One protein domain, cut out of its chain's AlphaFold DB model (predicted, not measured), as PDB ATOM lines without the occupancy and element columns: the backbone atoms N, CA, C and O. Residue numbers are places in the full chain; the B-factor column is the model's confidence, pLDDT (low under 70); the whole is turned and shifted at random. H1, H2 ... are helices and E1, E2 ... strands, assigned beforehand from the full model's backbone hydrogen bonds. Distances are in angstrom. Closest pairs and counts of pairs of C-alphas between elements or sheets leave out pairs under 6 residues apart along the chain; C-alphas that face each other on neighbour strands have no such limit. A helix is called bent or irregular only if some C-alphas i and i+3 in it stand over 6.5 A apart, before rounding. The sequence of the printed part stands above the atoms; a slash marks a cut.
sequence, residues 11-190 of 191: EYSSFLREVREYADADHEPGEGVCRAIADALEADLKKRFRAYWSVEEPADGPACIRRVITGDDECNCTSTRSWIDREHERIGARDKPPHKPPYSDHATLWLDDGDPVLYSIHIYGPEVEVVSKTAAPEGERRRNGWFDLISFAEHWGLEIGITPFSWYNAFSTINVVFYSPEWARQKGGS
ATOM      1  N   GLU A  11     -65.878  24.760 -18.039       70.56
ATOM      2  CA  GLU A  11     -65.218  25.299 -19.227       70.56
ATOM      3  C   GLU A  11     -63.935  24.527 -19.555       70.56
ATOM      4  O   GLU A  11     -63.738  24.131 -20.700       70.56
ATOM      5  N   TYR A  12     -63.091  24.235 -18.557       72.88
ATOM      6  CA  TYR A  12     -61.871  23.448 -18.762       72.88
ATOM      7  C   TYR A  12     -62.178  22.000 -19.157       72.88
ATOM      8  O   TYR A  12     -61.523  21.433 -20.028       72.88
ATOM      9  N   SER A  13     -63.193  21.399 -18.538       79.31
ATOM     10  CA  SER A  13     -63.623  20.036 -18.858       79.31
ATOM     11  C   SER A  13     -64.210  19.954 -20.268       79.31
ATOM     12  O   SER A  13     -63.928  19.001 -20.990       79.31
ATOM     13  N   SER A  14     -64.975  20.973 -20.679       74.81
ATOM     14  CA  SER A  14     -65.482  21.109 -22.045       74.81
ATOM     15  C   SER A  14     -64.328  21.263 -23.030       74.81
ATOM     16  O   SER A  14     -64.253  20.502 -23.982       74.81
ATOM     17  N   PHE A  15     -63.386  22.169 -22.764       77.31
ATOM     18  CA  PHE A  15     -62.198  22.359 -23.594       77.31
ATOM     19  C   PHE A  15     -61.402  21.059 -23.774       77.31
ATOM     20  O   PHE A  15     -61.079  20.688 -24.897       77.31
ATOM     21  N   LEU A  16     -61.138  20.318 -22.690       74.62
ATOM     22  CA  LEU A  16     -60.435  19.035 -22.770       74.62
ATOM     23  C   LEU A  16     -61.176  17.992 -23.608       74.62
ATOM     24  O   LEU A  16     -60.525  17.172 -24.255       74.62
ATOM     25  N   ARG A  17     -62.512  17.986 -23.575       79.44
ATOM     26  CA  ARG A  17     -63.311  17.085 -24.405       79.44
ATOM     27  C   ARG A  17     -63.173  17.450 -25.881       79.44
ATOM     28  O   ARG A  17     -62.808  16.577 -26.654       79.44
ATOM     29  N   GLU A  18     -63.364  18.720 -26.239       79.12
ATOM     30  CA  GLU A  18     -63.233  19.184 -27.630       79.12
ATOM     31  C   GLU A  18     -61.813  18.937 -28.179       79.12
ATOM     32  O   GLU A  18     -61.652  18.504 -29.315       79.12
ATOM     33  N   VAL A  19     -60.768  19.137 -27.362       73.38
ATOM     34  CA  VAL A  19     -59.374  18.842 -27.748       73.38
ATOM     35  C   VAL A  19     -59.160  17.353 -28.012       73.38
ATOM     36  O   VAL A  19     -58.464  17.002 -28.959       73.38
ATOM     37  N   ARG A  20     -59.733  16.470 -27.183       72.75
ATOM     38  CA  ARG A  20     -59.633  15.015 -27.386       72.75
ATOM     39  C   ARG A  20     -60.400  14.572 -28.621       72.75
ATOM     40  O   ARG A  20     -59.845  13.841 -29.423       72.75
ATOM     41  N   GLU A  21     -61.622  15.065 -28.800       78.19
ATOM     42  CA  GLU A  21     -62.431  14.782 -29.988       78.19
ATOM     43  C   GLU A  21     -61.727  15.246 -31.272       78.19
ATOM     44  O   GLU A  21     -61.722  14.516 -32.258       78.19
ATOM     45  N   TYR A  22     -61.060  16.405 -31.242       69.19
ATOM     46  CA  TYR A  22     -60.222  16.879 -32.347       69.19
ATOM     47  C   TYR A  22     -58.972  16.013 -32.571       69.19
ATOM     48  O   TYR A  22     -58.619  15.738 -33.713       69.19
ATOM     49  N   ALA A  23     -58.292  15.586 -31.502       68.19
ATOM     50  CA  ALA A  23     -57.086  14.758 -31.594       68.19
ATOM     51  C   ALA A  23     -57.370  13.321 -32.068       68.19
ATOM     52  O   ALA A  23     -56.522  12.717 -32.720       68.19
ATOM     53  N   ASP A  24     -58.544  12.785 -31.729       72.81
ATOM     54  CA  ASP A  24     -58.997  11.447 -32.122       72.81
ATOM     55  C   ASP A  24     -59.585  11.423 -33.544       72.81
ATOM     56  O   ASP A  24     -59.738  10.354 -34.143       72.81
ATOM     57  N   ALA A  25     -59.937  12.587 -34.091       70.69
ATOM     58  CA  ALA A  25     -60.421  12.706 -35.452       70.69
ATOM     59  C   ALA A  25     -59.256  12.647 -36.456       70.69
ATOM     60  O   ALA A  25     -58.236  13.316 -36.302       70.69
ATOM     61  N   ASP A  26     -59.427  11.845 -37.512       59.50
ATOM     62  CA  ASP A  26     -58.465  11.706 -38.612       59.50
ATOM     63  C   ASP A  26     -58.510  12.965 -39.492       59.50
ATOM     64  O   ASP A  26     -59.184  13.040 -40.523       59.50
ATOM     65  N   HIS A  27     -57.881  14.026 -39.000       61.59
ATOM     66  CA  HIS A  27     -57.679  15.275 -39.711       61.59
ATOM     67  C   HIS A  27     -56.286  15.255 -40.347       61.59
ATOM     68  O   HIS A  27     -55.307  14.911 -39.682       61.59
ATOM     69  N   GLU A  28     -56.152  15.708 -41.601       58.19
ATOM     70  CA  GLU A  28     -54.849  16.238 -42.026       58.19
ATOM     71  C   GLU A  28     -54.456  17.297 -40.985       58.19
ATOM     72  O   GLU A  28     -55.320  18.119 -40.658       58.19
ATOM     73  N   PRO A  29     -53.238  17.264 -40.406       55.62
ATOM     74  CA  PRO A  29     -52.848  18.186 -39.347       55.62
ATOM     75  C   PRO A  29     -53.018  19.614 -39.857       55.62
ATOM     76  O   PRO A  29     -52.204  20.142 -40.611       55.62
ATOM     77  N   GLY A  30     -54.147  20.215 -39.495       56.69
ATOM     78  CA  GLY A  30     -54.549  21.491 -40.034       56.69
ATOM     79  C   GLY A  30     -53.736  22.546 -39.322       56.69
ATOM     80  O   GLY A  30     -54.052  22.887 -38.183       56.69
ATOM     81  N   GLU A  31     -52.732  23.100 -40.001       62.16
ATOM     82  CA  GLU A  31     -51.955  24.258 -39.536       62.16
ATOM     83  C   GLU A  31     -52.859  25.360 -38.944       62.16
ATOM     84  O   GLU A  31     -52.469  26.059 -38.011       62.16
ATOM     85  N   GLY A  32     -54.105  25.469 -39.426       68.00
ATOM     86  CA  GLY A  32     -55.122  26.393 -38.933       68.00
ATOM     87  C   GLY A  32     -55.533  26.222 -37.464       68.00
ATOM     88  O   GLY A  32     -55.747  27.233 -36.804       68.00
ATOM     89  N   VAL A  33     -55.621  25.002 -36.916       74.12
ATOM     90  CA  VAL A  33     -56.030  24.812 -35.507       74.12
ATOM     91  C   VAL A  33     -54.883  25.124 -34.558       74.12
ATOM     92  O   VAL A  33     -55.077  25.868 -33.600       74.12
ATOM     93  N   CYS A  34     -53.670  24.645 -34.850       73.00
ATOM     94  CA  CYS A  34     -52.482  25.013 -34.076       73.00
ATOM     95  C   CYS A  34     -52.265  26.529 -34.083       73.00
ATOM     96  O   CYS A  34     -51.994  27.112 -33.036       73.00
ATOM     97  N   ARG A  35     -52.464  27.176 -35.238       73.62
ATOM     98  CA  ARG A  35     -52.413  28.634 -35.363       73.62
ATOM     99  C   ARG A  35     -53.510  29.328 -34.559       73.62
ATOM    100  O   ARG A  35     -53.203  30.242 -33.812       73.62
ATOM    101  N   ALA A  36     -54.756  28.865 -34.632       78.69
ATOM    102  CA  ALA A  36     -55.850  29.446 -33.853       78.69
ATOM    103  C   ALA A  36     -55.618  29.323 -32.336       78.69
ATOM    104  O   ALA A  36     -55.896  30.260 -31.589       78.69
ATOM    105  N   ILE A  37     -55.081  28.189 -31.872       81.44
ATOM    106  CA  ILE A  37     -54.700  28.002 -30.466       81.44
ATOM    107  C   ILE A  37     -53.530  28.926 -30.106       81.44
ATOM    108  O   ILE A  37     -53.554  29.539 -29.041       81.44
ATOM    109  N   ALA A  38     -52.525  29.055 -30.975       82.56
ATOM    110  CA  ALA A  38     -51.405  29.968 -30.767       82.56
ATOM    111  C   ALA A  38     -51.874  31.426 -30.634       82.56
ATOM    112  O   ALA A  38     -51.527  32.082 -29.652       82.56
ATOM    113  N   ASP A  39     -52.726  31.888 -31.552       82.06
ATOM    114  CA  ASP A  39     -53.305  33.234 -31.549       82.06
ATOM    115  C   ASP A  39     -54.125  33.482 -30.268       82.06
ATOM    116  O   ASP A  39     -54.024  34.535 -29.639       82.06
ATOM    117  N   ALA A  40     -54.905  32.489 -29.822       83.38
ATOM    118  CA  ALA A  40     -55.694  32.585 -28.593       83.38
ATOM    119  C   ALA A  40     -54.831  32.645 -27.318       83.38
ATOM    120  O   ALA A  40     -55.248  33.230 -26.314       83.38
ATOM    121  N   LEU A  41     -53.642  32.037 -27.337       87.75
ATOM    122  CA  LEU A  41     -52.726  31.989 -26.196       87.75
ATOM    123  C   LEU A  41     -51.720  33.145 -26.163       87.75
ATOM    124  O   LEU A  41     -51.148  33.391 -25.100       87.75
ATOM    125  N   GLU A  42     -51.509  33.860 -27.271       88.44
ATOM    126  CA  GLU A  42     -50.451  34.871 -27.417       88.44
ATOM    127  C   GLU A  42     -50.433  35.876 -26.257       88.44
ATOM    128  O   GLU A  42     -49.394  36.089 -25.631       88.44
ATOM    129  N   ALA A  43     -51.584  36.461 -25.909       88.94
ATOM    130  CA  ALA A  43     -51.659  37.471 -24.853       88.94
ATOM    131  C   ALA A  43     -51.269  36.919 -23.467       88.94
ATOM    132  O   ALA A  43     -50.560  37.590 -22.709       88.94
ATOM    133  N   ASP A  44     -51.699  35.697 -23.131       90.69
ATOM    134  CA  ASP A  44     -51.346  35.051 -21.861       90.69
ATOM    135  C   ASP A  44     -49.868  34.645 -21.840       90.69
ATOM    136  O   ASP A  44     -49.165  34.904 -20.861       90.69
ATOM    137  N   LEU A  45     -49.356  34.087 -22.940       91.69
ATOM    138  CA  LEU A  45     -47.945  33.727 -23.071       91.69
ATOM    139  C   LEU A  45     -47.042  34.961 -22.994       91.69
ATOM    140  O   LEU A  45     -46.041  34.934 -22.281       91.69
ATOM    141  N   LYS A  46     -47.417  36.067 -23.644       92.69
ATOM    142  CA  LYS A  46     -46.687  37.338 -23.581       92.69
ATOM    143  C   LYS A  46     -46.706  37.921 -22.170       92.69
ATOM    144  O   LYS A  46     -45.688  38.414 -21.691       92.69
ATOM    145  N   LYS A  47     -47.832  37.814 -21.455       92.62
ATOM    146  CA  LYS A  47     -47.924  38.197 -20.038       92.62
ATOM    147  C   LYS A  47     -47.007  37.347 -19.152       92.62
ATOM    148  O   LYS A  47     -46.304  37.898 -18.309       92.62
ATOM    149  N   ARG A  48     -46.990  36.024 -19.336       92.38
ATOM    150  CA  ARG A  48     -46.091  35.122 -18.593       92.38
ATOM    151  C   ARG A  48     -44.628  35.391 -18.911       92.38
ATOM    152  O   ARG A  48     -43.813  35.379 -17.999       92.38
ATOM    153  N   PHE A  49     -44.313  35.666 -20.172       93.88
ATOM    154  CA  PHE A  49     -42.975  36.050 -20.606       93.88
ATOM    155  C   PHE A  49     -42.494  37.304 -19.867       93.88
ATOM    156  O   PHE A  49     -41.423  37.275 -19.265       93.88
ATOM    157  N   ARG A  50     -43.316  38.361 -19.835       93.88
ATOM    158  CA  ARG A  50     -43.023  39.600 -19.094       93.88
ATOM    159  C   ARG A  50     -42.779  39.340 -17.612       93.88
ATOM    160  O   ARG A  50     -41.806  39.831 -17.059       93.88
ATOM    161  N   ALA A  51     -43.632  38.526 -16.989       91.94
ATOM    162  CA  ALA A  51     -43.495  38.169 -15.582       91.94
ATOM    163  C   ALA A  51     -42.221  37.357 -15.298       91.94
ATOM    164  O   ALA A  51     -41.550  37.612 -14.307       91.94
ATOM    165  N   TYR A  52     -41.880  36.399 -16.164       91.31
ATOM    166  CA  TYR A  52     -40.679  35.576 -16.014       91.31
ATOM    167  C   TYR A  52     -39.404  36.414 -16.125       91.31
ATOM    168  O   TYR A  52     -38.510  36.290 -15.295       91.31
ATOM    169  N   TRP A  53     -39.338  37.289 -17.128       92.56
ATOM    170  CA  TRP A  53     -38.175  38.142 -17.352       92.56
ATOM    171  C   TRP A  53     -38.200  39.434 -16.536       92.56
ATOM    172  O   TRP A  53     -37.249  40.190 -16.610       92.56
ATOM    173  N   SER A  54     -39.244  39.693 -15.743       93.31
ATOM    174  CA  SER A  54     -39.416  40.954 -15.006       93.31
ATOM    175  C   SER A  54     -39.270  42.200 -15.895       93.31
ATOM    176  O   SER A  54     -38.648  43.175 -15.486       93.31
ATOM    177  N   VAL A  55     -39.820  42.144 -17.114       93.69
ATOM    178  CA  VAL A  55     -39.816  43.262 -18.073       93.69
ATOM    179  C   VAL A  55     -41.194  43.898 -18.179       93.69
ATOM    180  O   VAL A  55     -42.230  43.228 -18.070       93.69
ATOM    181  N   GLU A  56     -41.208  45.200 -18.425       91.75
ATOM    182  CA  GLU A  56     -42.418  46.000 -18.479       91.75
ATOM    183  C   GLU A  56     -43.004  45.970 -19.880       91.75
ATOM    184  O   GLU A  56     -43.757  45.054 -20.192       91.75
ATOM    185  N   GLU A  57     -42.717  46.938 -20.733       89.31
ATOM    186  CA  GLU A  57     -43.348  47.066 -22.042       89.31
ATOM    187  C   GLU A  57     -42.357  46.887 -23.194       89.31
ATOM    188  O   GLU A  57     -41.146  47.051 -23.022       89.31
ATOM    189  N   PRO A  58     -42.841  46.462 -24.376       93.88
ATOM    190  CA  PRO A  58     -42.015  46.516 -25.566       93.88
ATOM    191  C   PRO A  58     -41.684  47.975 -25.893       93.88
ATOM    192  O   PRO A  58     -42.537  48.849 -25.764       93.88
ATOM    193  N   ALA A  59     -40.466  48.222 -26.361       92.06
ATOM    194  CA  ALA A  59     -40.059  49.538 -26.823       92.06
ATOM    195  C   ALA A  59     -40.893  49.988 -28.031       92.06
ATOM    196  O   ALA A  59     -41.216  49.181 -28.910       92.06
ATOM    197  N   ASP A  60     -41.155  51.291 -28.117       87.19
ATOM    198  CA  ASP A  60     -41.763  51.885 -29.301       87.19
ATOM    199  C   ASP A  60     -40.836  51.784 -30.521       87.19
ATOM    200  O   ASP A  60     -39.624  52.017 -30.461       87.19
ATOM    201  N   GLY A  61     -41.428  51.468 -31.672       82.38
ATOM    202  CA  GLY A  61     -40.700  51.334 -32.930       82.38
ATOM    203  C   GLY A  61     -39.950  50.001 -33.074       82.38
ATOM    204  O   GLY A  61     -40.279  49.006 -32.429       82.38
ATOM    205  N   PRO A  62     -38.987  49.911 -34.006       82.94
ATOM    206  CA  PRO A  62     -38.332  48.645 -34.300       82.94
ATOM    207  C   PRO A  62     -37.300  48.268 -33.242       82.94
ATOM    208  O   PRO A  62     -36.452  49.070 -32.849       82.94
ATOM    209  N   ALA A  63     -37.312  46.989 -32.879       90.88
ATOM    210  CA  ALA A  63     -36.353  46.409 -31.958       90.88
ATOM    211  C   ALA A  63     -34.911  46.569 -32.466       90.88
ATOM    212  O   ALA A  63     -34.585  46.181 -33.594       90.88
ATOM    213  N   CYS A  64     -34.020  47.061 -31.600       91.56
ATOM    214  CA  CYS A  64     -32.607  47.232 -31.914       91.56
ATOM    215  C   CYS A  64     -31.707  46.665 -30.810       91.56
ATOM    216  O   CYS A  64     -31.625  47.239 -29.728       91.56
ATOM    217  N   ILE A  65     -30.991  45.572 -31.101       92.62
ATOM    218  CA  ILE A  65     -30.143  44.893 -30.103       92.62
ATOM    219  C   ILE A  65     -28.972  45.756 -29.634       92.62
ATOM    220  O   ILE A  65     -28.519  45.616 -28.505       92.62
ATOM    221  N   ARG A  66     -28.531  46.711 -30.461       91.44
ATOM    222  CA  ARG A  66     -27.521  47.691 -30.067       91.44
ATOM    223  C   ARG A  66     -27.886  48.403 -28.775       91.44
ATOM    224  O   ARG A  66     -26.995  48.595 -27.969       91.44
ATOM    225  N   ARG A  67     -29.162  48.750 -28.581       92.94
ATOM    226  CA  ARG A  67     -29.624  49.431 -27.367       92.94
ATOM    227  C   ARG A  67     -29.377  48.585 -26.117       92.94
ATOM    228  O   ARG A  67     -28.973  49.130 -25.110       92.94
ATOM    229  N   VAL A  68     -29.504  47.260 -26.214       94.75
ATOM    230  CA  VAL A  68     -29.146  46.337 -25.120       94.75
ATOM    231  C   VAL A  68     -27.630  46.261 -24.916       94.75
ATOM    232  O   VAL A  68     -27.166  46.174 -23.788       94.75
ATOM    233  N   ILE A  69     -26.849  46.304 -26.002       92.69
ATOM    234  CA  ILE A  69     -25.378  46.238 -25.941       92.69
ATOM    235  C   ILE A  69     -24.776  47.528 -25.361       92.69
ATOM    236  O   ILE A  69     -23.791  47.471 -24.633       92.69
ATOM    237  N   THR A  70     -25.319  48.692 -25.722       90.75
ATOM    238  CA  THR A  70     -24.761  50.000 -25.349       90.75
ATOM    239  C   THR A  70     -25.471  50.662 -24.176       90.75
ATOM    240  O   THR A  70     -24.887  51.556 -23.572       90.75
ATOM    241  N   GLY A  71     -26.701  50.250 -23.863       89.19
ATOM    242  CA  GLY A  71     -27.580  50.945 -22.923       89.19
ATOM    243  C   GLY A  71     -28.221  52.213 -23.499       89.19
ATOM    244  O   GLY A  71     -28.742  53.013 -22.739       89.19
ATOM    245  N   ASP A  72     -28.164  52.440 -24.819       89.44
ATOM    246  CA  ASP A  72     -28.722  53.662 -25.417       89.44
ATOM    247  C   ASP A  72     -30.267  53.645 -25.429       89.44
ATOM    248  O   ASP A  72     -30.895  52.758 -26.024       89.44
ATOM    249  N   ASP A  73     -30.886  54.699 -24.895       85.12
ATOM    250  CA  ASP A  73     -32.349  54.880 -24.886       85.12
ATOM    251  C   ASP A  73     -32.953  55.011 -26.287       85.12
ATOM    252  O   ASP A  73     -34.094  54.623 -26.530       85.12
ATOM    253  N   GLU A  74     -32.185  55.509 -27.254       82.94
ATOM    254  CA  GLU A  74     -32.642  55.711 -28.624       82.94
ATOM    255  C   GLU A  74     -31.653  55.150 -29.641       82.94
ATOM    256  O   GLU A  74     -30.441  55.076 -29.431       82.94
ATOM    257  N   CYS A  75     -32.171  54.766 -30.809       81.06
ATOM    258  CA  CYS A  75     -31.330  54.329 -31.910       81.06
ATOM    259  C   CYS A  75     -31.829  54.853 -33.255       81.06
ATOM    260  O   CYS A  75     -32.910  54.500 -33.719       81.06
ATOM    261  N   ASN A  76     -30.969  55.595 -33.955       72.50
ATOM    262  CA  ASN A  76     -31.227  56.112 -35.304       72.50
ATOM    263  C   ASN A  76     -31.079  55.027 -36.394       72.50
ATOM    264  O   ASN A  76     -30.495  55.253 -37.454       72.50
ATOM    265  N   CYS A  77     -31.518  53.794 -36.136       69.19
ATOM    266  CA  CYS A  77     -31.391  52.690 -37.091       69.19
ATOM    267  C   CYS A  77     -32.457  52.705 -38.197       69.19
ATOM    268  O   CYS A  77     -32.272  52.062 -39.231       69.19
ATOM    269  N   THR A  78     -33.549  53.444 -38.000       57.88
ATOM    270  CA  THR A  78     -34.710  53.530 -38.901       57.88
ATOM    271  C   THR A  78     -34.590  54.569 -40.002       57.88
ATOM    272  O   THR A  78     -35.191  54.404 -41.062       57.88
ATOM    273  N   SER A  79     -33.794  55.611 -39.800       55.19
ATOM    274  CA  SER A  79     -33.607  56.695 -40.755       55.19
ATOM    275  C   SER A  79     -32.166  56.687 -41.274       55.19
ATOM    276  O   SER A  79     -31.200  56.624 -40.520       55.19
ATOM    277  N   THR A  80     -32.000  56.754 -42.598       51.28
ATOM    278  CA  THR A  80     -30.732  57.124 -43.270       51.28
ATOM    279  C   THR A  80     -29.519  56.191 -43.108       51.28
ATOM    280  O   THR A  80     -28.459  56.622 -42.665       51.28
ATOM    281  N   ARG A  81     -29.598  54.926 -43.554       64.19
ATOM    282  CA  ARG A  81     -28.392  54.074 -43.680       64.19
ATOM    283  C   ARG A  81     -28.078  53.686 -45.108       64.19
ATOM    284  O   ARG A  81     -28.972  53.270 -45.845       64.19
ATOM    285  N   SER A  82     -26.799  53.785 -45.464       67.38
ATOM    286  CA  SER A  82     -26.299  53.311 -46.748       67.38
ATOM    287  C   SER A  82     -26.387  51.781 -46.827       67.38
ATOM    288  O   SER A  82     -26.378  51.081 -45.811       67.38
ATOM    289  N   TRP A  83     -26.475  51.239 -48.043       67.19
ATOM    290  CA  TRP A  83     -26.427  49.790 -48.264       67.19
ATOM    291  C   TRP A  83     -25.097  49.179 -47.783       67.19
ATOM    292  O   TRP A  83     -25.097  48.092 -47.217       67.19
ATOM    293  N   ILE A  84     -23.993  49.926 -47.916       68.31
ATOM    294  CA  ILE A  84     -22.651  49.526 -47.470       68.31
ATOM    295  C   ILE A  84     -22.635  49.293 -45.955       68.31
ATOM    296  O   ILE A  84     -22.195  48.241 -45.500       68.31
ATOM    297  N   ASP A  85     -23.186  50.224 -45.169       69.25
ATOM    298  CA  ASP A  85     -23.256  50.086 -43.707       69.25
ATOM    299  C   ASP A  85     -23.994  48.811 -43.272       69.25
ATOM    300  O   ASP A  85     -23.577  48.145 -42.326       69.25
ATOM    301  N   ARG A  86     -25.079  48.461 -43.973       66.06
ATOM    302  CA  ARG A  86     -25.878  47.261 -43.678       66.06
ATOM    303  C   ARG A  86     -25.124  45.975 -43.998       66.06
ATOM    304  O   ARG A  86     -25.263  44.998 -43.270       66.06
ATOM    305  N   GLU A  87     -24.341  45.973 -45.073       66.06
ATOM    306  CA  GLU A  87     -23.557  44.802 -45.461       66.06
ATOM    307  C   GLU A  87     -22.374  44.581 -44.510       66.06
ATOM    308  O   GLU A  87     -22.180  43.464 -44.042       66.06
ATOM    309  N   HIS A  88     -21.656  45.643 -44.117       66.88
ATOM    310  CA  HIS A  88     -20.576  45.547 -43.125       66.88
ATOM    311  C   HIS A  88     -21.061  45.048 -41.754       66.88
ATOM    312  O   HIS A  88     -20.359  44.272 -41.109       66.88
ATOM    313  N   GLU A  89     -22.258  45.454 -41.316       64.81
ATOM    314  CA  GLU A  89     -22.892  44.938 -40.091       64.81
ATOM    315  C   GLU A  89     -23.226  43.446 -40.200       64.81
ATOM    316  O   GLU A  89     -22.995  42.697 -39.254       64.81
ATOM    317  N   ARG A  90     -23.719  42.996 -41.361       60.56
ATOM    318  CA  ARG A  90     -24.052  41.586 -41.603       60.56
ATOM    319  C   ARG A  90     -22.823  40.678 -41.563       60.56
ATOM    320  O   ARG A  90     -22.912  39.572 -41.041       60.56
ATOM    321  N   ILE A  91     -21.701  41.122 -42.128       58.09
ATOM    322  CA  ILE A  91     -20.457  40.332 -42.178       58.09
ATOM    323  C   ILE A  91     -19.554  40.548 -40.953       58.09
ATOM    324  O   ILE A  91     -18.447  40.016 -40.920       58.09
ATOM    325  N   GLY A  92     -19.989  41.340 -39.964       53.25
ATOM    326  CA  GLY A  92     -19.219  41.617 -38.746       53.25
ATOM    327  C   GLY A  92     -17.953  42.452 -38.967       53.25
ATOM    328  O   GLY A  92     -17.093  42.500 -38.097       53.25
ATOM    329  N   ALA A  93     -17.817  43.129 -40.111       59.44
ATOM    330  CA  ALA A  93     -16.639  43.930 -40.467       59.44
ATOM    331  C   ALA A  93     -16.713  45.373 -39.933       59.44
ATOM    332  O   ALA A  93     -16.146  46.292 -40.529       59.44
ATOM    333  N   ARG A  94     -17.470  45.596 -38.854       64.94
ATOM    334  CA  ARG A  94     -17.681  46.908 -38.244       64.94
ATOM    335  C   ARG A  94     -17.369  46.827 -36.755       64.94
ATOM    336  O   ARG A  94     -18.014  46.066 -36.049       64.94
ATOM    337  N   ASP A  95     -16.509  47.716 -36.263       66.06
ATOM    338  CA  ASP A  95     -16.156  47.820 -34.832       66.06
ATOM    339  C   ASP A  95     -17.287  48.396 -33.950       66.06
ATOM    340  O   ASP A  95     -17.062  48.822 -32.820       66.06
ATOM    341  N   LYS A  96     -18.514  48.498 -34.476       73.62
ATOM    342  CA  LYS A  96     -19.667  49.055 -33.761       73.62
ATOM    343  C   LYS A  96     -20.685  47.949 -33.507       73.62
ATOM    344  O   LYS A  96     -20.917  47.163 -34.426       73.62
ATOM    345  N   PRO A  97     -21.367  47.965 -32.348       83.19
ATOM    346  CA  PRO A  97     -22.444  47.027 -32.075       83.19
ATOM    347  C   PRO A  97     -23.486  46.993 -33.206       83.19
ATOM    348  O   PRO A  97     -23.901  48.060 -33.692       83.19
ATOM    349  N   PRO A  98     -23.908  45.796 -33.641       85.12
ATOM    350  CA  PRO A  98     -24.851  45.614 -34.727       85.12
ATOM    351  C   PRO A  98     -26.266  45.940 -34.267       85.12
ATOM    352  O   PRO A  98     -26.595  45.939 -33.084       85.12
ATOM    353  N   HIS A  99     -27.140  46.198 -35.233       85.44
ATOM    354  CA  HIS A  99     -28.524  46.577 -34.948       85.44
ATOM    355  C   HIS A  99     -29.478  45.384 -34.909       85.44
ATOM    356  O   HIS A  99     -30.618  45.534 -34.463       85.44
ATOM    357  N   LYS A 100     -29.005  44.215 -35.351       86.12
ATOM    358  CA  LYS A 100     -29.730  42.947 -35.402       86.12
ATOM    359  C   LYS A 100     -28.764  41.780 -35.151       86.12
ATOM    360  O   LYS A 100     -27.659  41.826 -35.696       86.12
ATOM    361  N   PRO A 101     -29.154  40.757 -34.374       86.38
ATOM    362  CA  PRO A 101     -28.415  39.500 -34.313       86.38
ATOM    363  C   PRO A 101     -28.622  38.659 -35.590       86.38
ATOM    364  O   PRO A 101     -29.467  38.990 -36.430       86.38
ATOM    365  N   PRO A 102     -27.884  37.547 -35.754       83.00
ATOM    366  CA  PRO A 102     -28.262  36.479 -36.675       83.00
ATOM    367  C   PRO A 102     -29.719  36.040 -36.452       83.00
ATOM    368  O   PRO A 102     -30.197  36.050 -35.321       83.00
ATOM    369  N   TYR A 103     -30.422  35.652 -37.521       79.12
ATOM    370  CA  TYR A 103     -31.799  35.121 -37.458       79.12
ATOM    371  C   TYR A 103     -32.820  36.040 -36.750       79.12
ATOM    372  O   TYR A 103     -33.758  35.562 -36.124       79.12
ATOM    373  N   SER A 104     -32.642  37.366 -36.834       77.06
ATOM    374  CA  SER A 104     -33.445  38.362 -36.106       77.06
ATOM    375  C   SER A 104     -34.868  38.570 -36.656       77.06
ATOM    376  O   SER A 104     -35.233  39.699 -37.018       77.06
ATOM    377  N   ASP A 105     -35.651  37.506 -36.782       79.25
ATOM    378  CA  ASP A 105     -37.041  37.610 -37.215       79.25
ATOM    379  C   ASP A 105     -37.990  37.887 -36.042       79.25
ATOM    380  O   ASP A 105     -37.711  37.544 -34.888       79.25
ATOM    381  N   HIS A 106     -39.086  38.585 -36.350       88.94
ATOM    382  CA  HIS A 106     -40.154  38.944 -35.410       88.94
ATOM    383  C   HIS A 106     -39.652  39.540 -34.079       88.94
ATOM    384  O   HIS A 106     -40.198  39.290 -33.010       88.94
ATOM    385  N   ALA A 107     -38.585  40.337 -34.135       93.00
ATOM    386  CA  ALA A 107     -37.893  40.795 -32.940       93.00
ATOM    387  C   ALA A 107     -38.694  41.809 -32.106       93.00
ATOM    388  O   ALA A 107     -39.314  42.726 -32.645       93.00
ATOM    389  N   THR A 108     -38.572  41.704 -30.783       95.25
ATOM    390  CA  THR A 108     -39.112  42.664 -29.810       95.25
ATOM    391  C   THR A 108     -38.018  43.085 -28.832       95.25
ATOM    392  O   THR A 108     -37.368  42.229 -28.230       95.25
ATOM    393  N   LEU A 109     -37.821  44.396 -28.668       95.62
ATOM    394  CA  LEU A 109     -36.988  44.980 -27.615       95.62
ATOM    395  C   LEU A 109     -37.883  45.273 -26.410       95.62
ATOM    396  O   LEU A 109     -38.955  45.844 -26.586       95.62
ATOM    397  N   TRP A 110     -37.445  44.885 -25.223       95.69
ATOM    398  CA  TRP A 110     -38.178  45.021 -23.972       95.69
ATOM    399  C   TRP A 110     -37.480  45.993 -23.040       95.69
ATOM    400  O   TRP A 110     -36.247  45.997 -22.956       95.69
ATOM    401  N   LEU A 111     -38.301  46.784 -22.356       94.81
ATOM    402  CA  LEU A 111     -37.867  47.799 -21.415       94.81
ATOM    403  C   LEU A 111     -38.155  47.386 -19.969       94.81
ATOM    404  O   LEU A 111     -39.056  46.585 -19.699       94.81
ATOM    405  N   ASP A 112     -37.394  47.960 -19.051       92.75
ATOM    406  CA  ASP A 112     -37.573  47.872 -17.601       92.75
ATOM    407  C   ASP A 112     -37.240  49.253 -17.035       92.75
ATOM    408  O   ASP A 112     -36.108  49.700 -17.175       92.75
ATOM    409  N   ASP A 113     -38.246  49.967 -16.520       91.75
ATOM    410  CA  ASP A 113     -38.136  51.386 -16.134       91.75
ATOM    411  C   ASP A 113     -37.614  52.294 -17.271       91.75
ATOM    412  O   ASP A 113     -36.877  53.253 -17.066       91.75
ATOM    413  N   GLY A 114     -37.986  51.969 -18.516       90.38
ATOM    414  CA  GLY A 114     -37.564  52.688 -19.726       90.38
ATOM    415  C   GLY A 114     -36.230  52.228 -20.328       90.38
ATOM    416  O   GLY A 114     -36.003  52.458 -21.521       90.38
ATOM    417  N   ASP A 115     -35.406  51.498 -19.574       92.62
ATOM    418  CA  ASP A 115     -34.087  51.056 -20.026       92.62
ATOM    419  C   ASP A 115     -34.176  49.833 -20.961       92.62
ATOM    420  O   ASP A 115     -34.935  48.894 -20.700       92.62
ATOM    421  N   PRO A 116     -33.392  49.776 -22.056       93.94
ATOM    422  CA  PRO A 116     -33.372  48.641 -22.978       93.94
ATOM    423  C   PRO A 116     -32.612  47.440 -22.397       93.94
ATOM    424  O   PRO A 116     -31.395  47.328 -22.531       93.94
ATOM    425  N   VAL A 117     -33.334  46.487 -21.813       95.06
ATOM    426  CA  VAL A 117     -32.708  45.395 -21.041       95.06
ATOM    427  C   VAL A 117     -32.661  44.050 -21.758       95.06
ATOM    428  O   VAL A 117     -31.751  43.249 -21.519       95.06
ATOM    429  N   LEU A 118     -33.624  43.783 -22.645       95.75
ATOM    430  CA  LEU A 118     -33.796  42.458 -23.239       95.75
ATOM    431  C   LEU A 118     -34.258  42.545 -24.693       95.75
ATOM    432  O   LEU A 118     -35.258  43.176 -25.022       95.75
ATOM    433  N   TYR A 119     -33.559  41.843 -25.576       96.44
ATOM    434  CA  TYR A 119     -33.911  41.689 -26.982       96.44
ATOM    435  C   TYR A 119     -34.386  40.261 -27.240       96.44
ATOM    436  O   TYR A 119     -33.632  39.316 -27.048       96.44
ATOM    437  N   SER A 120     -35.625  40.093 -27.688       95.44
ATOM    438  CA  SER A 120     -36.223  38.787 -27.991       95.44
ATOM    439  C   SER A 120     -36.435  38.603 -29.489       95.44
ATOM    440  O   SER A 120     -36.791  39.563 -30.173       95.44
ATOM    441  N   ILE A 121     -36.227  37.386 -29.987       94.38
ATOM    442  CA  ILE A 121     -36.471  36.979 -31.375       94.38
ATOM    443  C   ILE A 121     -37.232  35.659 -31.407       94.38
ATOM    444  O   ILE A 121     -37.023  34.793 -30.554       94.38
ATOM    445  N   HIS A 122     -38.088  35.494 -32.412       92.62
ATOM    446  CA  HIS A 122     -38.909  34.297 -32.578       92.62
ATOM    447  C   HIS A 122     -38.479  33.572 -33.842       92.62
ATOM    448  O   HIS A 122     -38.672  34.080 -34.943       92.62
ATOM    449  N   ILE A 123     -37.872  32.401 -33.668       87.50
ATOM    450  CA  ILE A 123     -37.270  31.641 -34.760       87.50
ATOM    451  C   ILE A 123     -38.108  30.398 -35.032       87.50
ATOM    452  O   ILE A 123     -38.434  29.652 -34.101       87.50
ATOM    453  N   TYR A 124     -38.430  30.136 -36.297       81.25
ATOM    454  CA  TYR A 124     -39.057  28.874 -36.672       81.25
ATOM    455  C   TYR A 124     -38.016  27.755 -36.582       81.25
ATOM    456  O   TYR A 124     -36.914  27.880 -37.111       81.25
ATOM    457  N   GLY A 125     -38.347  26.646 -35.915       66.75
ATOM    458  CA  GLY A 125     -37.400  25.551 -35.641       66.75
ATOM    459  C   GLY A 125     -36.525  25.108 -36.836       66.75
ATOM    460  O   GLY A 125     -35.313  24.980 -36.659       66.75
ATOM    461  N   PRO A 126     -37.076  24.943 -38.057       59.47
ATOM    462  CA  PRO A 126     -36.297  24.573 -39.242       59.47
ATOM    463  C   PRO A 126     -35.268  25.620 -39.703       59.47
ATOM    464  O   PRO A 126     -34.348  25.278 -40.440       59.47
ATOM    465  N   GLU A 127     -35.404  26.890 -39.308       60.31
ATOM    466  CA  GLU A 127     -34.582  28.000 -39.809       60.31
ATOM    467  C   GLU A 127     -33.179  28.048 -39.194       60.31
ATOM    468  O   GLU A 127     -32.252  28.567 -39.818       60.31
ATOM    469  N   VAL A 128     -32.983  27.450 -38.014       55.81
ATOM    470  CA  VAL A 128     -31.669  27.428 -37.346       55.81
ATOM    471  C   VAL A 128     -30.720  26.382 -37.952       55.81
ATOM    472  O   VAL A 128     -29.502  26.459 -37.786       55.81
ATOM    473  N   GLU A 129     -31.254  25.432 -38.725       51.47
ATOM    474  CA  GLU A 129     -30.483  24.381 -39.407       51.47
ATOM    475  C   GLU A 129     -30.119  24.728 -40.867       51.47
ATOM    476  O   GLU A 129     -29.567  23.898 -41.598       51.47
ATOM    477  N   VAL A 130     -30.411  25.952 -41.325       51.50
ATOM    478  CA  VAL A 130     -30.286  26.301 -42.744       51.50
ATOM    479  C   VAL A 130     -28.860  26.707 -43.107       51.50
ATOM    480  O   VAL A 130     -28.273  27.632 -42.548       51.50
ATOM    481  N   VAL A 131     -28.340  26.024 -44.133       45.62
ATOM    482  CA  VAL A 131     -27.139  26.372 -44.901       45.62
ATOM    483  C   VAL A 131     -27.118  27.877 -45.164       45.62
ATOM    484  O   VAL A 131     -27.950  28.394 -45.911       45.62
ATOM    485  N   SER A 132     -26.172  28.585 -44.548       42.19
ATOM    486  CA  SER A 132     -25.980  30.008 -44.805       42.19
ATOM    487  C   SER A 132     -25.744  30.230 -46.302       42.19
ATOM    488  O   SER A 132     -24.737  29.793 -46.853       42.19
ATOM    489  N   LYS A 133     -26.674  30.927 -46.967       40.97
ATOM    490  CA  LYS A 133     -26.545  31.319 -48.385       40.97
ATOM    491  C   LYS A 133     -25.417  32.333 -48.619       40.97
ATOM    492  O   LYS A 133     -25.129  32.662 -49.765       40.97
ATOM    493  N   THR A 134     -24.819  32.853 -47.549       41.09
ATOM    494  CA  THR A 134     -23.750  33.856 -47.578       41.09
ATOM    495  C   THR A 134     -22.424  33.334 -47.020       41.09
ATOM    496  O   THR A 134     -21.429  34.053 -47.075       41.09
ATOM    497  N   ALA A 135     -22.368  32.097 -46.514       42.47
ATOM    498  CA  ALA A 135     -21.132  31.469 -46.058       42.47
ATOM    499  C   ALA A 135     -20.468  30.698 -47.210       42.47
ATOM    500  O   ALA A 135     -20.644  29.494 -47.354       42.47
ATOM    501  N   ALA A 136     -19.676  31.453 -47.975       42.22
ATOM    502  CA  ALA A 136     -18.539  31.009 -48.783       42.22
ATOM    503  C   ALA A 136     -18.808  30.327 -50.154       42.22
ATOM    504  O   ALA A 136     -19.877  29.761 -50.395       42.22
ATOM    505  N   PRO A 137     -17.838  30.429 -51.095       46.62
ATOM    506  CA  PRO A 137     -17.883  29.732 -52.377       46.62
ATOM    507  C   PRO A 137     -17.792  28.212 -52.176       46.62
ATOM    508  O   PRO A 137     -17.393  27.746 -51.112       46.62
ATOM    509  N   GLU A 138     -18.186  27.461 -53.207       45.22
ATOM    510  CA  GLU A 138     -18.255  25.992 -53.280       45.22
ATOM    511  C   GLU A 138     -17.435  25.227 -52.221       45.22
ATOM    512  O   GLU A 138     -16.213  25.121 -52.311       45.22
ATOM    513  N   GLY A 139     -18.130  24.615 -51.255       51.06
ATOM    514  CA  GLY A 139     -17.571  23.540 -50.426       51.06
ATOM    515  C   GLY A 139     -17.670  23.712 -48.911       51.06
ATOM    516  O   GLY A 139     -17.435  22.735 -48.195       51.06
ATOM    517  N   GLU A 140     -18.047  24.883 -48.392       51.06
ATOM    518  CA  GLU A 140     -18.110  25.080 -46.940       51.06
ATOM    519  C   GLU A 140     -19.456  24.675 -46.325       51.06
ATOM    520  O   GLU A 140     -20.555  24.970 -46.794       51.06
ATOM    521  N   ARG A 141     -19.311  23.868 -45.275       52.81
ATOM    522  CA  ARG A 141     -20.323  23.045 -44.623       52.81
ATOM    523  C   ARG A 141     -21.383  23.888 -43.920       52.81
ATOM    524  O   ARG A 141     -21.081  24.926 -43.345       52.81
ATOM    525  N   ARG A 142     -22.604  23.339 -43.892       52.88
ATOM    526  CA  ARG A 142     -23.729  23.698 -43.009       52.88
ATOM    527  C   ARG A 142     -23.245  24.404 -41.728       52.88
ATOM    528  O   ARG A 142     -22.693  23.745 -40.848       52.88
ATOM    529  N   ARG A 143     -23.441  25.722 -41.623       59.56
ATOM    530  CA  ARG A 143     -23.331  26.421 -40.335       59.56
ATOM    531  C   ARG A 143     -24.546  26.060 -39.495       59.56
ATOM    532  O   ARG A 143     -25.660  26.032 -40.007       59.56
ATOM    533  N   ASN A 144     -24.313  25.755 -38.227       70.88
ATOM    534  CA  ASN A 144     -25.381  25.577 -37.258       70.88
ATOM    535  C   ASN A 144     -25.681  26.954 -36.655       70.88
ATOM    536  O   ASN A 144     -24.840  27.506 -35.943       70.88
ATOM    537  N   GLY A 145     -26.863  27.495 -36.955       75.31
ATOM    538  CA  GLY A 145     -27.256  28.842 -36.552       75.31
ATOM    539  C   GLY A 145     -27.308  29.044 -35.039       75.31
ATOM    540  O   GLY A 145     -27.156  30.170 -34.570       75.31
ATOM    541  N   TRP A 146     -27.422  27.965 -34.254       83.62
ATOM    542  CA  TRP A 146     -27.340  28.039 -32.796       83.62
ATOM    543  C   TRP A 146     -25.961  28.515 -32.338       83.62
ATOM    544  O   TRP A 146     -25.874  29.341 -31.432       83.62
ATOM    545  N   PHE A 147     -24.883  28.058 -32.987       84.00
ATOM    546  CA  PHE A 147     -23.538  28.540 -32.666       84.00
ATOM    547  C   PHE A 147     -23.332  29.988 -33.094       84.00
ATOM    548  O   PHE A 147     -22.621  30.706 -32.401       84.00
ATOM    549  N   ASP A 148     -23.969  30.439 -34.178       83.12
ATOM    550  CA  ASP A 148     -23.908  31.844 -34.589       83.12
ATOM    551  C   ASP A 148     -24.593  32.750 -33.547       83.12
ATOM    552  O   ASP A 148     -24.050  33.798 -33.203       83.12
ATOM    553  N   LEU A 149     -25.739  32.335 -32.985       87.06
ATOM    554  CA  LEU A 149     -26.428  33.063 -31.907       87.06
ATOM    555  C   LEU A 149     -25.593  33.107 -30.617       87.06
ATOM    556  O   LEU A 149     -25.457  34.170 -30.014       87.06
ATOM    557  N   ILE A 150     -25.004  31.979 -30.208       89.75
ATOM    558  CA  ILE A 150     -24.156  31.907 -29.007       89.75
ATOM    559  C   ILE A 150     -22.883  32.741 -29.191       89.75
ATOM    560  O   ILE A 150     -22.564  33.564 -28.337       89.75
ATOM    561  N   SER A 151     -22.194  32.589 -30.326       87.62
ATOM    562  CA  SER A 151     -20.972  33.351 -30.630       87.62
ATOM    563  C   SER A 151     -21.260  34.848 -30.706       87.62
ATOM    564  O   SER A 151     -20.436  35.660 -30.297       87.62
ATOM    565  N   PHE A 152     -22.436  35.228 -31.215       88.69
ATOM    566  CA  PHE A 152     -22.883  36.614 -31.209       88.69
ATOM    567  C   PHE A 152     -23.048  37.152 -29.783       88.69
ATOM    568  O   PHE A 152     -22.571  38.252 -29.502       88.69
ATOM    569  N   ALA A 153     -23.713  36.398 -28.898       93.06
ATOM    570  CA  ALA A 153     -23.907  36.801 -27.507       93.06
ATOM    571  C   ALA A 153     -22.558  36.987 -26.801       93.06
ATOM    572  O   ALA A 153     -22.297  38.052 -26.249       93.06
ATOM    573  N   GLU A 154     -21.669  35.997 -26.925       92.38
ATOM    574  CA  GLU A 154     -20.324  36.034 -26.348       92.38
ATOM    575  C   GLU A 154     -19.517  37.234 -26.857       92.38
ATOM    576  O   GLU A 154     -18.951  37.985 -26.065       92.38
ATOM    577  N   HIS A 155     -19.512  37.465 -28.175       90.31
ATOM    578  CA  HIS A 155     -18.747  38.551 -28.786       90.31
ATOM    579  C   HIS A 155     -19.180  39.940 -28.297       90.31
ATOM    580  O   HIS A 155     -18.340  40.826 -28.151       90.31
ATOM    581  N   TRP A 156     -20.475  40.132 -28.027       91.44
ATOM    582  CA  TRP A 156     -21.023  41.409 -27.560       91.44
ATOM    583  C   TRP A 156     -21.262  41.469 -26.046       91.44
ATOM    584  O   TRP A 156     -21.868  42.428 -25.574       91.44
ATOM    585  N   GLY A 157     -20.779  40.483 -25.282       93.12
ATOM    586  CA  GLY A 157     -20.903  40.460 -23.822       93.12
ATOM    587  C   GLY A 157     -22.345  40.338 -23.321       93.12
ATOM    588  O   GLY A 157     -22.664  40.851 -22.251       93.12
ATOM    589  N   LEU A 158     -23.215  39.697 -24.100       95.62
ATOM    590  CA  LEU A 158     -24.608  39.428 -23.752       95.62
ATOM    591  C   LEU A 158     -24.754  38.012 -23.195       95.62
ATOM    592  O   LEU A 158     -24.046  37.092 -23.600       95.62
ATOM    593  N   GLU A 159     -25.745  37.823 -22.334       96.19
ATOM    594  CA  GLU A 159     -26.248  36.495 -21.992       96.19
ATOM    595  C   GLU A 159     -27.345  36.068 -22.972       96.19
ATOM    596  O   GLU A 159     -28.021  36.904 -23.583       96.19
ATOM    597  N   ILE A 160     -27.546  34.754 -23.096       94.94
ATOM    598  CA  ILE A 160     -28.559  34.159 -23.972       94.94
ATOM    599  C   ILE A 160     -29.521  33.271 -23.178       94.94
ATOM    600  O   ILE A 160     -29.120  32.444 -22.363       94.94
ATOM    601  N   GLY A 161     -30.819  33.433 -23.428       93.50
ATOM    602  CA  GLY A 161     -31.873  32.557 -22.923       93.50
ATOM    603  C   GLY A 161     -32.641  31.931 -24.081       93.50
ATOM    604  O   GLY A 161     -32.943  32.605 -25.061       93.50
ATOM    605  N   ILE A 162     -32.970  30.644 -23.978       91.31
ATOM    606  CA  ILE A 162     -33.722  29.923 -25.013       91.31
ATOM    607  C   ILE A 162     -34.942  29.289 -24.357       91.31
ATOM    608  O   ILE A 162     -34.805  28.454 -23.463       91.31
ATOM    609  N   THR A 163     -36.140  29.670 -24.803       86.81
ATOM    610  CA  THR A 163     -37.389  29.061 -24.341       86.81
ATOM    611  C   THR A 163     -38.026  28.247 -25.466       86.81
ATOM    612  O   THR A 163     -38.264  28.792 -26.545       86.81
ATOM    613  N   PRO A 164     -38.366  26.962 -25.227       79.44
ATOM    614  CA  PRO A 164     -38.862  26.056 -26.270       79.44
ATOM    615  C   PRO A 164     -40.219  26.472 -26.847       79.44
ATOM    616  O   PRO A 164     -40.617  25.973 -27.893       79.44
ATOM    617  N   PHE A 165     -40.916  27.394 -26.179       79.62
ATOM    618  CA  PHE A 165     -42.143  27.999 -26.664       79.62
ATOM    619  C   PHE A 165     -41.981  29.513 -26.717       79.62
ATOM    620  O   PHE A 165     -41.522  30.146 -25.762       79.62
ATOM    621  N   SER A 166     -42.370  30.073 -27.851       89.88
ATOM    622  CA  SER A 166     -42.511  31.502 -28.060       89.88
ATOM    623  C   SER A 166     -43.910  31.985 -27.684       89.88
ATOM    624  O   SER A 166     -44.885  31.242 -27.799       89.88
ATOM    625  N   TRP A 167     -44.013  33.243 -27.251       91.00
ATOM    626  CA  TRP A 167     -45.309  33.905 -27.105       91.00
ATOM    627  C   TRP A 167     -45.894  34.346 -28.453       91.00
ATOM    628  O   TRP A 167     -47.106  34.465 -28.561       91.00
ATOM    629  N   TYR A 168     -45.056  34.540 -29.475       88.56
ATOM    630  CA  TYR A 168     -45.449  34.793 -30.862       88.56
ATOM    631  C   TYR A 168     -45.548  33.469 -31.622       88.56
ATOM    632  O   TYR A 168     -44.603  32.692 -31.537       88.56
ATOM    633  N   ASN A 169     -46.627  33.198 -32.369       85.94
ATOM    634  CA  ASN A 169     -46.808  31.941 -33.121       85.94
ATOM    635  C   ASN A 169     -46.370  30.701 -32.314       85.94
ATOM    636  O   ASN A 169     -45.455  29.959 -32.701       85.94
ATOM    637  N   ALA A 170     -46.989  30.535 -31.143       83.44
ATOM    638  CA  ALA A 170     -46.715  29.433 -30.232       83.44
ATOM    639  C   ALA A 170     -46.777  28.074 -30.954       83.44
ATOM    640  O   ALA A 170     -47.520  27.896 -31.916       83.44
ATOM    641  N   PHE A 171     -45.978  27.116 -30.480       82.81
ATOM    642  CA  PHE A 171     -45.808  25.764 -31.050       82.81
ATOM    643  C   PHE A 171     -45.080  25.682 -32.399       82.81
ATOM    644  O   PHE A 171     -44.598  24.604 -32.738       82.81
ATOM    645  N   SER A 172     -44.926  26.796 -33.119       81.88
ATOM    646  CA  SER A 172     -44.178  26.848 -34.385       81.88
ATOM    647  C   SER A 172     -42.850  27.595 -34.278       81.88
ATOM    648  O   SER A 172     -41.986  27.438 -35.142       81.88
ATOM    649  N   THR A 173     -42.665  28.391 -33.222       87.69
ATOM    650  CA  THR A 173     -41.431  29.150 -32.995       87.69
ATOM    651  C   THR A 173     -40.858  28.948 -31.595       87.69
ATOM    652  O   THR A 173     -41.572  28.752 -30.604       87.69
ATOM    653  N   ILE A 174     -39.532  29.025 -31.535       89.88
ATOM    654  CA  ILE A 174     -38.721  29.087 -30.323       89.88
ATOM    655  C   ILE A 174     -38.419  30.560 -30.068       89.88
ATOM    656  O   ILE A 174     -38.197  31.323 -31.007       89.88
ATOM    657  N   ASN A 175     -38.399  30.968 -28.804       92.88
ATOM    658  CA  ASN A 175     -38.014  32.325 -28.445       92.88
ATOM    659  C   ASN A 175     -36.590  32.331 -27.889       92.88
ATOM    660  O   ASN A 175     -36.269  31.593 -26.955       92.88
ATOM    661  N   VAL A 176     -35.743  33.156 -28.494       94.12
ATOM    662  CA  VAL A 176     -34.370  33.398 -28.060       94.12
ATOM    663  C   VAL A 176     -34.298  34.820 -27.543       94.12
ATOM    664  O   VAL A 176     -34.752  35.752 -28.204       94.12
ATOM    665  N   VAL A 177     -33.727  34.991 -26.360       95.88
ATOM    666  CA  VAL A 177     -33.520  36.299 -25.754       95.88
ATOM    667  C   VAL A 177     -32.037  36.571 -25.574       95.88
ATOM    668  O   VAL A 177     -31.284  35.683 -25.182       95.88
ATOM    669  N   PHE A 178     -31.640  37.808 -25.838       97.19
ATOM    670  CA  PHE A 178     -30.341  38.365 -25.502       97.19
ATOM    671  C   PHE A 178     -30.539  39.460 -24.466       97.19
ATOM    672  O   PHE A 178     -31.422  40.303 -24.629       97.19
ATOM    673  N   TYR A 179     -29.733  39.468 -23.415       96.31
ATOM    674  CA  TYR A 179     -29.872  40.441 -22.335       96.31
ATOM    675  C   TYR A 179     -28.517  40.810 -21.741       96.31
ATOM    676  O   TYR A 179     -27.547  40.057 -21.850       96.31
ATOM    677  N   SER A 180     -28.450  41.986 -21.118       90.31
ATOM    678  CA  SER A 180     -27.241  42.416 -20.416       90.31
ATOM    679  C   SER A 180     -27.030  41.571 -19.146       90.31
ATOM    680  O   SER A 180     -27.954  41.452 -18.331       90.31
ATOM    681  N   PRO A 181     -25.819  41.025 -18.912       89.44
ATOM    682  CA  PRO A 181     -25.499  40.322 -17.672       89.44
ATOM    683  C   PRO A 181     -25.663  41.205 -16.424       89.44
ATOM    684  O   PRO A 181     -25.923  40.702 -15.331       89.44
ATOM    685  N   GLU A 182     -25.484  42.524 -16.557       88.50
ATOM    686  CA  GLU A 182     -25.624  43.474 -15.447       88.50
ATOM    687  C   GLU A 182     -27.066  43.561 -14.962       88.50
ATOM    688  O   GLU A 182     -27.313  43.456 -13.761       88.50
ATOM    689  N   TRP A 183     -28.009  43.654 -15.897       91.00
ATOM    690  CA  TRP A 183     -29.435  43.655 -15.596       91.00
ATOM    691  C   TRP A 183     -29.874  42.355 -14.908       91.00
ATOM    692  O   TRP A 183     -30.523  42.385 -13.861       91.00
ATOM    693  N   ALA A 184     -29.439  41.200 -15.421       88.12
ATOM    694  CA  ALA A 184     -29.777  39.910 -14.819       88.12
ATOM    695  C   ALA A 184     -29.265  39.778 -13.375       88.12
ATOM    696  O   ALA A 184     -29.973  39.261 -12.509       88.12
ATOM    697  N   ARG A 185     -28.062  40.295 -13.082       87.62
ATOM    698  CA  ARG A 185     -27.528  40.337 -11.709       87.62
ATOM    699  C   ARG A 185     -28.353  41.230 -10.787       87.62
ATOM    700  O   ARG A 185     -28.550  40.866  -9.632       87.62
ATOM    701  N   GLN A 186     -28.843  42.368 -11.277       85.12
ATOM    702  CA  GLN A 186     -29.688  43.266 -10.486       85.12
ATOM    703  C   GLN A 186     -31.023  42.608 -10.114       85.12
ATOM    704  O   GLN A 186     -31.455  42.727  -8.972       85.12
ATOM    705  N   LYS A 187     -31.637  41.851 -11.033       80.06
ATOM    706  CA  LYS A 187     -32.881  41.111 -10.758       80.06
ATOM    707  C   LYS A 187     -32.669  39.860  -9.898       80.06
ATOM    708  O   LYS A 187     -33.540  39.508  -9.108       80.06
ATOM    709  N   GLY A 188     -31.522  39.191 -10.028       62.19
ATOM    710  CA  GLY A 188     -31.163  38.020  -9.219       62.19
ATOM    711  C   GLY A 188     -30.666  38.341  -7.802       62.19
ATOM    712  O   GLY A 188     -30.624  37.448  -6.967       62.19
ATOM    713  N   GLY A 189     -30.286  39.592  -7.521       48.03
ATOM    714  CA  GLY A 189     -29.761  40.033  -6.220       48.03
ATOM    715  C   GLY A 189     -30.816  40.437  -5.185       48.03
ATOM    716  O   GLY A 189     -30.453  40.895  -4.104       48.03
ATOM    717  N   SER A 190     -32.102  40.300  -5.510       39.22
ATOM    718  CA  SER A 190     -33.246  40.629  -4.647       39.22
ATOM    719  C   SER A 190     -33.877  39.393  -3.981       39.22
ATOM    720  O   SER A 190     -35.100  39.247  -3.989       39.22
TER     721      SER A 190
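Overview. This is residues 11 to 190 of the 191 residues of an uncharacterized protein of Natronolimnobius sp. AArcel1 (UniProt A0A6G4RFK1). A strongly twisted wall of four antiparallel strands has two helices, H3 and H6, over one face, and a long bent helix, H2, leads away from the wall to H1, whose residues 11 to 21 stick out free and add to the length of the whole. H2b only grazes the sheet, H7 lies over E2, and H4 sits away from the sheet between two long stretches with no named element. The printed part has 180 residues with seven named helices and four named strands, in the order H1, H2, H3, H4, E1, E2, H5, H6, E3, E4, H7; the sheet runs E1, E2, E4, E3, and the class is mixed, helices and strands. It is only just compact, close to loose, with a radius of gyration of the C-alphas of 19.1 A, and it spans 57 by 51 by 32 A.

Along the chain. H1, residues 11 to 24, begins with C-alpha 11 at (-65.218, 25.299, -19.227) and is 19.9 A long. H2, residues 31 to 53, was assigned as one helix by its hydrogen bonds but is bent: C-alphas 40 and 43 are 7.4 A apart. Its arms are H2a, residues 31 to 40, 14.3 A, and H2b, residues 43 to 53, 15.4 A. H3 is residues 65 to 70 and H4 residues 83 to 90. E1, residues 108 to 112, precedes the longest strand, E2, residues 115 to 124, which runs 28.2 A from C-alpha 115 at (-34.087, 51.056, -20.026). H5 is residues 125 to 129; it is neither bent nor irregular, but only just: C-alphas 125 and 128 are 6.3 A apart. H6, residues 145 to 155, is 15.1 A long. E3 is residues 159 to 163, E4, residues 173 to 179, is 19.4 A long, and H7, residues 181 to 188, ends with C-alpha 188 at (-31.163, 38.020, -9.219).

Arrangement. E2 and E4 are inner strands, antiparallel at 155 degrees, with N 121 and O 176 2.8 A apart, within hydrogen-bond range. The hairpin E1 and E2 has N 110 and O 118 at 2.8 A, and the hairpin E3 and E4 has N 177 and O 161 at 2.8 A, both within range. H3 lies over E2 at a height over the sheet of 7.5 A, only just slantwise to the strands at 31 degrees to E2 on the local plane; the closest C-alphas are those of Val 68 and Pro 116, 5.3 A. On the same face, H6 lies over E3 at a height of 9.6 A and runs along the strands, at 8 degrees on the local plane; these are two layers, helices on one face of a sheet. Their closest C-alphas, of Ala 153 and Glu 159, are 6.0 A apart. E2, H5, H6 and E3 form a split strand-helix-strand unit, two strands running the same way with helices between them in the chain and E4 between them in the sheet; its crossover is right-handed. H5 only just touches H6, with 3 pairs of C-alphas within 8 A, the closest those of Val 128 and Gly 145, 4.7 A. H7 lies over E2 at a height of 8.6 A and runs across the strands, at 86 degrees on the local plane; the closest C-alphas are those of Val 117 and Trp 183, 6.6 A. H2b only grazes the sheet with residues 49 to 53, and H5 with residues 125 to 127. H2a and H2b stand at a steep tilt of 63 degrees. H1, H2a and H4 are not on the sheet and touch no helix. Every O i to N i+4 pair is within hydrogen-bond range in H1, H2a, H2b, H3, H4, H6 and H7, but in H5 0 of 1 is, and 0 of 2 O i to N i+3 pairs.

Size, cuts and confidence. The two C-alphas farthest apart, those of Ser 13 and Ile 84, are 58.0 A apart. Residues 11 to 21, 23 to 30 and 79 to 84 stand free; the body without them spans 46 by 45 by 31 A. The printed part has no cut. The links H2 to H3, H3 to H4, H4 to E1 and H5 to H6 are long. The mean pLDDT of the printed part is 78.7, and 50 residues are under 70: 22 to 23, 26 to 32, 77 to 95, 125 to 143 and 188 to 190.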